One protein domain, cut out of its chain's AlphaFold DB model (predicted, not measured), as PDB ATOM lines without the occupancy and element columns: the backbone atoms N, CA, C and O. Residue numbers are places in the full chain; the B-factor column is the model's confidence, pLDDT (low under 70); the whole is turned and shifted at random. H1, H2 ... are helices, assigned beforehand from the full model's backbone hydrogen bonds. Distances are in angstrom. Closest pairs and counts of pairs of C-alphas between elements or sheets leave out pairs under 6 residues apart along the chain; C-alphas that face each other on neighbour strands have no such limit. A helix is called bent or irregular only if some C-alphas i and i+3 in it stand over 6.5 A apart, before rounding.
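This is residues 2 to 63 of the 139 residues of an uncharacterized protein of Bacillus sp. P16(2019) (UniProt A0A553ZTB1). Two long helices, H1 and H2, meet near their ends at a tight link and open out from that corner as a wide V, with a short tail, residues 58 to 63, after the far end of H2. The two arms come near each other only around the corner, and most of H1 and much of H2 stand free. The printed part has 62 residues, with two named helices in the order H1, H2 and no named strand, and its class is all helix. It is extended, with a radius of gyration of the C-alphas of 19.0 A, and flat in outline, spanning 48 by 38 by 16 A.

Find C-alpha 2 at (-24.779, -8.993, -5.343); from there H1, residues 2 to 26, runs 36.0 A from first to last C-alpha and ends at C-alpha 26, (-53.174, -0.377, 15.059). H1 is neither bent nor irregular, but only just: C-alphas 7 and 10 are 6.2 A apart. Pass Asn 27 and look for C-alpha 28 at (-49.984, -2.622, 20.258), where H2, residues 28 to 57, begins. Follow H2 for 42.8 A to C-alpha 57 at (-20.363, -31.651, 30.924).

Look first at Val 24 and Val 31, whose C-alphas, 6.2 A apart, are the closest of H1 and H2. The two helices are close but not clearly touching, with 2 pairs of C-alphas within 8 A. Their lines stand at a steep tilt of 63 degrees, and they run opposite ways. Their centres are 26.2 A apart. In H2 every O i to N i+4 pair is within hydrogen-bond range; in H1 19 of 21 are.

The C-alphas of Arg 3 and Gly 58, the two farthest apart, are 48.9 A from each other. The printed part has no cut, and the link from H1 to H2 is tight, with 1 residue. The mean pLDDT of the printed part is 89.6; look at residues 58 to 63 for the values under 70.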
ATOM      1  N   ARG A   2     -25.227  -9.872  -6.452       84.69
ATOM      2  CA  ARG A   2     -24.779  -8.993  -5.343       84.69
ATOM      3  C   ARG A   2     -25.389  -7.576  -5.346       84.69
ATOM      4  O   ARG A   2     -25.823  -7.120  -4.299       84.69
ATOM      5  N   ARG A   3     -25.493  -6.916  -6.507       88.75
ATOM      6  CA  ARG A   3     -26.071  -5.556  -6.610       88.75
ATOM      7  C   ARG A   3     -27.584  -5.504  -6.397       88.75
ATOM      8  O   ARG A   3     -28.079  -4.578  -5.772       88.75
ATOM      9  N   PHE A   4     -28.302  -6.531  -6.850       90.75
ATOM     10  CA  PHE A   4     -29.730  -6.666  -6.564       90.75
ATOM     11  C   PHE A   4     -29.968  -6.786  -5.057       90.75
ATOM     12  O   PHE A   4     -30.790  -6.065  -4.511       90.75
ATOM     13  N   PHE A   5     -29.186  -7.625  -4.369       92.75
ATOM     14  CA  PHE A   5     -29.301  -7.780  -2.921       92.75
ATOM     15  C   PHE A   5     -28.949  -6.487  -2.167       92.75
ATOM     16  O   PHE A   5     -29.627  -6.142  -1.209       92.75
ATOM     17  N   GLN A   6     -27.949  -5.731  -2.631       91.00
ATOM     18  CA  GLN A   6     -27.579  -4.433  -2.048       91.00
ATOM     19  C   GLN A   6     -28.699  -3.386  -2.123       91.00
ATOM     20  O   GLN A   6     -28.784  -2.544  -1.238       91.00
ATOM     21  N   ILE A   7     -29.555  -3.447  -3.147       93.50
ATOM     22  CA  ILE A   7     -30.681  -2.518  -3.320       93.50
ATOM     23  C   ILE A   7     -31.948  -3.065  -2.650       93.50
ATOM     24  O   ILE A   7     -32.649  -2.334  -1.959       93.50
ATOM     25  N   ALA A   8     -32.235  -4.356  -2.801       95.00
ATOM     26  CA  ALA A   8     -33.436  -4.976  -2.252       95.00
ATOM     27  C   ALA A   8     -33.408  -5.048  -0.718       95.00
ATOM     28  O   ALA A   8     -34.419  -4.797  -0.071       95.00
ATOM     29  N   PHE A   9     -32.253  -5.353  -0.124       95.12
ATOM     30  CA  PHE A   9     -32.113  -5.502   1.324       95.12
ATOM     31  C   PHE A   9     -32.537  -4.256   2.126       95.12
ATOM     32  O   PHE A   9     -33.381  -4.402   3.013       95.12
ATOM     33  N   PRO A  10     -32.053  -3.031   1.831       95.06
ATOM     34  CA  PRO A  10     -32.501  -1.842   2.554       95.06
ATOM     35  C   PRO A  10     -33.984  -1.530   2.320       95.06
ATOM     36  O   PRO A  10     -34.655  -1.093   3.250       95.06
ATOM     37  N   ILE A  11     -34.519  -1.799   1.123       96.06
ATOM     38  CA  ILE A  11     -35.945  -1.598   0.817       96.06
ATOM     39  C   ILE A  11     -36.811  -2.528   1.673       96.06
ATOM     40  O   ILE A  11     -37.800  -2.090   2.255       96.06
ATOM     41  N   ILE A  12     -36.418  -3.797   1.799       96.31
ATOM     42  CA  ILE A  12     -37.122  -4.780   2.629       96.31
ATOM     43  C   ILE A  12     -37.070  -4.375   4.104       96.31
ATOM     44  O   ILE A  12     -38.083  -4.464   4.791       96.31
ATOM     45  N   ILE A  13     -35.922  -3.891   4.590       96.50
ATOM     46  CA  ILE A  13     -35.791  -3.398   5.969       96.50
ATOM     47  C   ILE A  13     -36.692  -2.188   6.206       96.50
ATOM     48  O   ILE A  13     -37.388  -2.146   7.218       96.50
ATOM     49  N   LEU A  14     -36.710  -1.223   5.282       96.44
ATOM     50  CA  LEU A  14     -37.579  -0.050   5.371       96.44
ATOM     51  C   LEU A  14     -39.053  -0.450   5.406       96.44
ATOM     52  O   LEU A  14     -39.794   0.024   6.263       96.44
ATOM     53  N   LEU A  15     -39.467  -1.361   4.525       96.25
ATOM     54  CA  LEU A  15     -40.842  -1.849   4.481       96.25
ATOM     55  C   LEU A  15     -41.213  -2.617   5.755       96.25
ATOM     56  O   LEU A  15     -42.306  -2.432   6.288       96.25
ATOM     57  N   ALA A  16     -40.298  -3.434   6.279       95.00
ATOM     58  CA  ALA A  16     -40.489  -4.147   7.536       95.00
ATOM     59  C   ALA A  16     -40.617  -3.180   8.721       95.00
ATOM     60  O   ALA A  16     -41.519  -3.337   9.541       95.00
ATOM     61  N   ALA A  17     -39.764  -2.155   8.794       95.19
ATOM     62  CA  ALA A  17     -39.835  -1.127   9.827       95.19
ATOM     63  C   ALA A  17     -41.148  -0.337   9.738       95.19
ATOM     64  O   ALA A  17     -41.818  -0.136  10.748       95.19
ATOM     65  N   PHE A  18     -41.561   0.052   8.533       95.88
ATOM     66  CA  PHE A  18     -42.808   0.780   8.318       95.88
ATOM     67  C   PHE A  18     -44.037  -0.063   8.687       95.88
ATOM     68  O   PHE A  18     -44.906   0.384   9.436       95.88
ATOM     69  N   GLY A  19     -44.073  -1.323   8.246       91.31
ATOM     70  CA  GLY A  19     -45.118  -2.272   8.630       91.31
ATOM     71  C   GLY A  19     -45.152  -2.532  10.137       91.31
ATOM     72  O   GLY A  19     -46.230  -2.647  10.719       91.31
ATOM     73  N   PHE A  20     -43.989  -2.556  10.793       92.56
ATOM     74  CA  PHE A  20     -43.901  -2.674  12.246       92.56
ATOM     75  C   PHE A  20     -44.513  -1.462  12.956       92.56
ATOM     76  O   PHE A  20     -45.328  -1.647  13.856       92.56
ATOM     77  N   VAL A  21     -44.202  -0.235  12.520       93.38
ATOM     78  CA  VAL A  21     -44.779   0.997  13.091       93.38
ATOM     79  C   VAL A  21     -46.304   1.003  12.966       93.38
ATOM     80  O   VAL A  21     -46.998   1.249  13.952       93.38
ATOM     81  N   ILE A  22     -46.840   0.657  11.792       92.62
ATOM     82  CA  ILE A  22     -48.293   0.561  11.580       92.62
ATOM     83  C   ILE A  22     -48.914  -0.503  12.495       92.62
ATOM     84  O   ILE A  22     -49.960  -0.276  13.099       92.62
ATOM     85  N   SER A  23     -48.264  -1.662  12.628       91.06
ATOM     86  CA  SER A  23     -48.734  -2.748  13.493       91.06
ATOM     87  C   SER A  23     -48.799  -2.328  14.966       91.06
ATOM     88  O   SER A  23     -49.766  -2.649  15.657       91.06
ATOM     89  N   VAL A  24     -47.810  -1.557  15.435       93.12
ATOM     90  CA  VAL A  24     -47.771  -1.024  16.805       93.12
ATOM     91  C   VAL A  24     -48.908  -0.036  17.054       93.12
ATOM     92  O   VAL A  24     -49.526  -0.101  18.111       93.12
ATOM     93  N   ILE A  25     -49.211   0.849  16.100       93.00
ATOM     94  CA  ILE A  25     -50.291   1.837  16.251       93.00
ATOM     95  C   ILE A  25     -51.660   1.151  16.216       93.00
ATOM     96  O   ILE A  25     -52.505   1.411  17.068       93.00
ATOM     97  N   ASN A  26     -51.871   0.250  15.256       93.62
ATOM     98  CA  ASN A  26     -53.174  -0.377  15.059       93.62
ATOM     99  C   ASN A  26     -53.495  -1.410  16.145       93.62
ATOM    100  O   ASN A  26     -54.651  -1.540  16.528       93.62
ATOM    101  N   ASN A  27     -52.503  -2.179  16.611       91.50
ATOM    102  CA  ASN A  27     -52.700  -3.263  17.578       91.50
ATOM    103  C   ASN A  27     -51.459  -3.475  18.471       91.50
ATOM    104  O   ASN A  27     -50.769  -4.498  18.352       91.50
ATOM    105  N   PRO A  28     -51.191  -2.568  19.429       89.44
ATOM    106  CA  PRO A  28     -49.984  -2.622  20.258       89.44
ATOM    107  C   PRO A  28     -49.908  -3.891  21.115       89.44
ATOM    108  O   PRO A  28     -48.832  -4.461  21.306       89.44
ATOM    109  N   VAL A  29     -51.058  -4.390  21.585       94.00
ATOM    110  CA  VAL A  29     -51.139  -5.594  22.430       94.00
ATOM    111  C   VAL A  29     -50.606  -6.826  21.698       94.00
ATOM    112  O   VAL A  29     -49.867  -7.618  22.279       94.00
ATOM    113  N   ARG A  30     -50.922  -6.970  20.407       91.31
ATOM    114  CA  ARG A  30     -50.480  -8.115  19.602       91.31
ATOM    115  C   ARG A  30     -48.966  -8.105  19.393       91.31
ATOM    116  O   ARG A  30     -48.337  -9.159  19.441       91.31
ATOM    117  N   VAL A  31     -48.386  -6.922  19.189       92.50
ATOM    118  CA  VAL A  31     -46.931  -6.755  19.065       92.50
ATOM    119  C   VAL A  31     -46.231  -7.079  20.385       92.50
ATOM    120  O   VAL A  31     -45.206  -7.753  20.400       92.50
ATOM    121  N   LEU A  32     -46.799  -6.667  21.518       93.31
ATOM    122  CA  LEU A  32     -46.232  -7.000  22.822       93.31
ATOM    123  C   LEU A  32     -46.284  -8.511  23.103       93.31
ATOM    124  O   LEU A  32     -45.300  -9.089  23.563       93.31
ATOM    125  N   GLN A  33     -47.404  -9.164  22.784       94.44
ATOM    126  CA  GLN A  33     -47.550 -10.617  22.910       94.44
ATOM    127  C   GLN A  33     -46.543 -11.374  22.041       94.44
ATOM    128  O   GLN A  33     -45.959 -12.353  22.504       94.44
ATOM    129  N   SER A  34     -46.309 -10.931  20.803       91.50
ATOM    130  CA  SER A  34     -45.341 -11.587  19.921       91.50
ATOM    131  C   SER A  34     -43.909 -11.440  20.437       91.50
ATOM    132  O   SER A  34     -43.174 -12.426  20.443       91.50
ATOM    133  N   ILE A  35     -43.530 -10.267  20.957       93.88
ATOM    134  CA  ILE A  35     -42.229 -10.059  21.613       93.88
ATOM    135  C   ILE A  35     -42.092 -10.964  22.841       93.88
ATOM    136  O   ILE A  35     -41.056 -11.606  23.017       93.88
ATOM    137  N   LEU A  36     -43.134 -11.057  23.671       95.81
ATOM    138  CA  LEU A  36     -43.123 -11.892  24.870       95.81
ATOM    139  C   LEU A  36     -43.007 -13.383  24.530       95.81
ATOM    140  O   LEU A  36     -42.242 -14.098  25.173       95.81
ATOM    141  N   LEU A  37     -43.707 -13.842  23.490       95.56
ATOM    142  CA  LEU A  37     -43.566 -15.199  22.967       95.56
ATOM    143  C   LEU A  37     -42.146 -15.458  22.470       95.56
ATOM    144  O   LEU A  37     -41.567 -16.484  22.812       95.56
ATOM    145  N   PHE A  38     -41.563 -14.526  21.714       95.19
ATOM    146  CA  PHE A  38     -40.202 -14.667  21.197       95.19
ATOM    147  C   PHE A  38     -39.168 -14.720  22.328       95.19
ATOM    148  O   PHE A  38     -38.280 -15.573  22.325       95.19
ATOM    149  N   ALA A  39     -39.319 -13.856  23.334       96.56
ATOM    150  CA  ALA A  39     -38.499 -13.869  24.539       96.56
ATOM    151  C   ALA A  39     -38.659 -15.187  25.314       96.56
ATOM    152  O   ALA A  39     -37.662 -15.798  25.698       96.56
ATOM    153  N   GLY A  40     -39.892 -15.672  25.484       97.31
ATOM    154  CA  GLY A  40     -40.177 -16.968  26.099       97.31
ATOM    155  C   GLY A  40     -39.526 -18.127  25.344       97.31
ATOM    156  O   GLY A  40     -38.914 -19.001  25.955       97.31
ATOM    157  N   PHE A  41     -39.566 -18.096  24.012       97.12
ATOM    158  CA  PHE A  41     -38.924 -19.096  23.160       97.12
ATOM    159  C   PHE A  41     -37.396 -19.063  23.287       97.12
ATOM    160  O   PHE A  41     -36.760 -20.109  23.415       97.12
ATOM    161  N   ALA A  42     -36.795 -17.871  23.324       96.56
ATOM    162  CA  ALA A  42     -35.360 -17.708  23.542       96.56
ATOM    163  C   ALA A  42     -34.926 -18.244  24.916       96.56
ATOM    164  O   ALA A  42     -33.922 -18.953  25.012       96.56
ATOM    165  N   VAL A  43     -35.707 -17.969  25.967       96.44
ATOM    166  CA  VAL A  43     -35.480 -18.521  27.312       96.44
ATOM    167  C   VAL A  43     -35.607 -20.040  27.304       96.44
ATOM    168  O   VAL A  43     -34.761 -20.716  27.887       96.44
ATOM    169  N   LEU A  44     -36.611 -20.590  26.618       96.56
ATOM    170  CA  LEU A  44     -36.812 -22.033  26.509       96.56
ATOM    171  C   LEU A  44     -35.616 -22.709  25.827       96.56
ATOM    172  O   LEU A  44     -35.054 -23.656  26.373       96.56
ATOM    173  N   ILE A  45     -35.171 -22.188  24.681       96.12
ATOM    174  CA  ILE A  45     -33.996 -22.704  23.964       96.12
ATOM    175  C   ILE A  45     -32.745 -22.600  24.839       96.12
ATOM    176  O   ILE A  45     -31.993 -23.568  24.955       96.12
ATOM    177  N   TYR A  46     -32.529 -21.452  25.487       94.38
ATOM    178  CA  TYR A  46     -31.403 -21.260  26.398       94.38
ATOM    179  C   TYR A  46     -31.431 -22.269  27.549       94.38
ATOM    180  O   TYR A  46     -30.404 -22.863  27.879       94.38
ATOM    181  N   PHE A  47     -32.606 -22.498  28.136       94.44
ATOM    182  CA  PHE A  47     -32.786 -23.449  29.221       94.44
ATOM    183  C   PHE A  47     -32.498 -24.877  28.763       94.44
ATOM    184  O   PHE A  47     -31.737 -25.574  29.428       94.44
ATOM    185  N   LEU A  48     -33.019 -25.298  27.606       94.88
ATOM    186  CA  LEU A  48     -32.742 -26.617  27.027       94.88
ATOM    187  C   LEU A  48     -31.251 -26.801  26.725       94.88
ATOM    188  O   LEU A  48     -30.667 -27.818  27.100       94.88
ATOM    189  N   TYR A  49     -30.621 -25.804  26.101       92.50
ATOM    190  CA  TYR A  49     -29.185 -25.804  25.826       92.50
ATOM    191  C   TYR A  49     -28.375 -25.939  27.120       92.50
ATOM    192  O   TYR A  49     -27.517 -26.818  27.241       92.50
ATOM    193  N   ARG A  50     -28.681 -25.106  28.122       86.06
ATOM    194  CA  ARG A  50     -28.001 -25.120  29.419       86.06
ATOM    195  C   ARG A  50     -28.219 -26.439  30.151       86.06
ATOM    196  O   ARG A  50     -27.277 -26.971  30.736       86.06
ATOM    197  N   PHE A  51     -29.430 -26.980  30.087       87.88
ATOM    198  CA  PHE A  51     -29.801 -28.247  30.699       87.88
ATOM    199  C   PHE A  51     -29.048 -29.420  30.082       87.88
ATOM    200  O   PHE A  51     -28.440 -30.212  30.807       87.88
ATOM    201  N   TYR A  52     -28.994 -29.487  28.754       90.62
ATOM    202  CA  TYR A  52     -28.220 -30.495  28.041       90.62
ATOM    203  C   TYR A  52     -26.726 -30.421  28.396       90.62
ATOM    204  O   TYR A  52     -26.117 -31.437  28.740       90.62
ATOM    205  N   LEU A  53     -26.148 -29.215  28.412       86.56
ATOM    206  CA  LEU A  53     -24.755 -29.010  28.813       86.56
ATOM    207  C   LEU A  53     -24.494 -29.434  30.263       86.56
ATOM    208  O   LEU A  53     -23.482 -30.077  30.530       86.56
ATOM    209  N   SER A  54     -25.399 -29.119  31.193       80.44
ATOM    210  CA  SER A  54     -25.248 -29.501  32.602       80.44
ATOM    211  C   SER A  54     -25.216 -31.020  32.799       80.44
ATOM    212  O   SER A  54     -24.400 -31.518  33.570       80.44
ATOM    213  N   ARG A  55     -26.034 -31.769  32.043       78.88
ATOM    214  CA  ARG A  55     -26.073 -33.238  32.097       78.88
ATOM    215  C   ARG A  55     -24.834 -33.883  31.484       78.88
ATOM    216  O   ARG A  55     -24.372 -34.897  31.991       78.88
ATOM    217  N   LYS A  56     -24.307 -33.312  30.398       77.69
ATOM    218  CA  LYS A  56     -23.201 -33.910  29.636       77.69
ATOM    219  C   LYS A  56     -21.812 -33.491  30.124       77.69
ATOM    220  O   LYS A  56     -20.892 -34.297  30.083       77.69
ATOM    221  N   TYR A  57     -21.660 -32.250  30.581       76.00
ATOM    222  CA  TYR A  57     -20.363 -31.651  30.924       76.00
ATOM    223  C   TYR A  57     -20.239 -31.262  32.403       76.00
ATOM    224  O   TYR A  57     -19.240 -30.665  32.789       76.00
ATOM    225  N   GLY A  58     -21.248 -31.553  33.236       69.06
ATOM    226  CA  GLY A  58     -21.213 -31.240  34.670       69.06
ATOM    227  C   GLY A  58     -21.127 -29.743  34.980       69.06
ATOM    228  O   GLY A  58     -20.745 -29.366  36.086       69.06
ATOM    229  N   VAL A  59     -21.456 -28.873  34.015       67.44
ATOM    230  CA  VAL A  59     -21.417 -27.423  34.226       67.44
ATOM    231  C   VAL A  59     -22.521 -27.015  35.207       67.44
ATOM    232  O   VAL A  59     -23.700 -27.278  34.948       67.44
ATOM    233  N   PRO A  60     -22.176 -26.372  36.335       65.44
ATOM    234  CA  PRO A  60     -23.154 -26.045  37.361       65.44
ATOM    235  C   PRO A  60     -24.150 -25.005  36.832       65.44
ATOM    236  O   PRO A  60     -23.782 -24.038  36.160       65.44
ATOM    237  N   PHE A  61     -25.442 -25.218  37.100       62.31
ATOM    238  CA  PHE A  61     -26.529 -24.361  36.605       62.31
ATOM    239  C   PHE A  61     -26.415 -22.920  37.114       62.31
ATOM    240  O   PHE A  61     -26.673 -21.977  36.372       62.31
ATOM    241  N   MET A  62     -25.961 -22.762  38.356       62.66
ATOM    242  CA  MET A  62     -25.592 -21.487  38.959       62.66
ATOM    243  C   MET A  62     -24.069 -21.389  38.994       62.66
ATOM    244  O   MET A  62     -23.399 -22.407  39.157       62.66
ATOM    245  N   ARG A  63     -23.511 -20.178  38.857       60.34
ATOM    246  CA  ARG A  63     -22.100 -19.950  39.193       60.34
ATOM    247  C   ARG A  63     -21.929 -20.415  40.634       60.34
ATOM    248  O   ARG A  63     -22.451 -19.765  41.539       60.34
TER     249      ARG A  63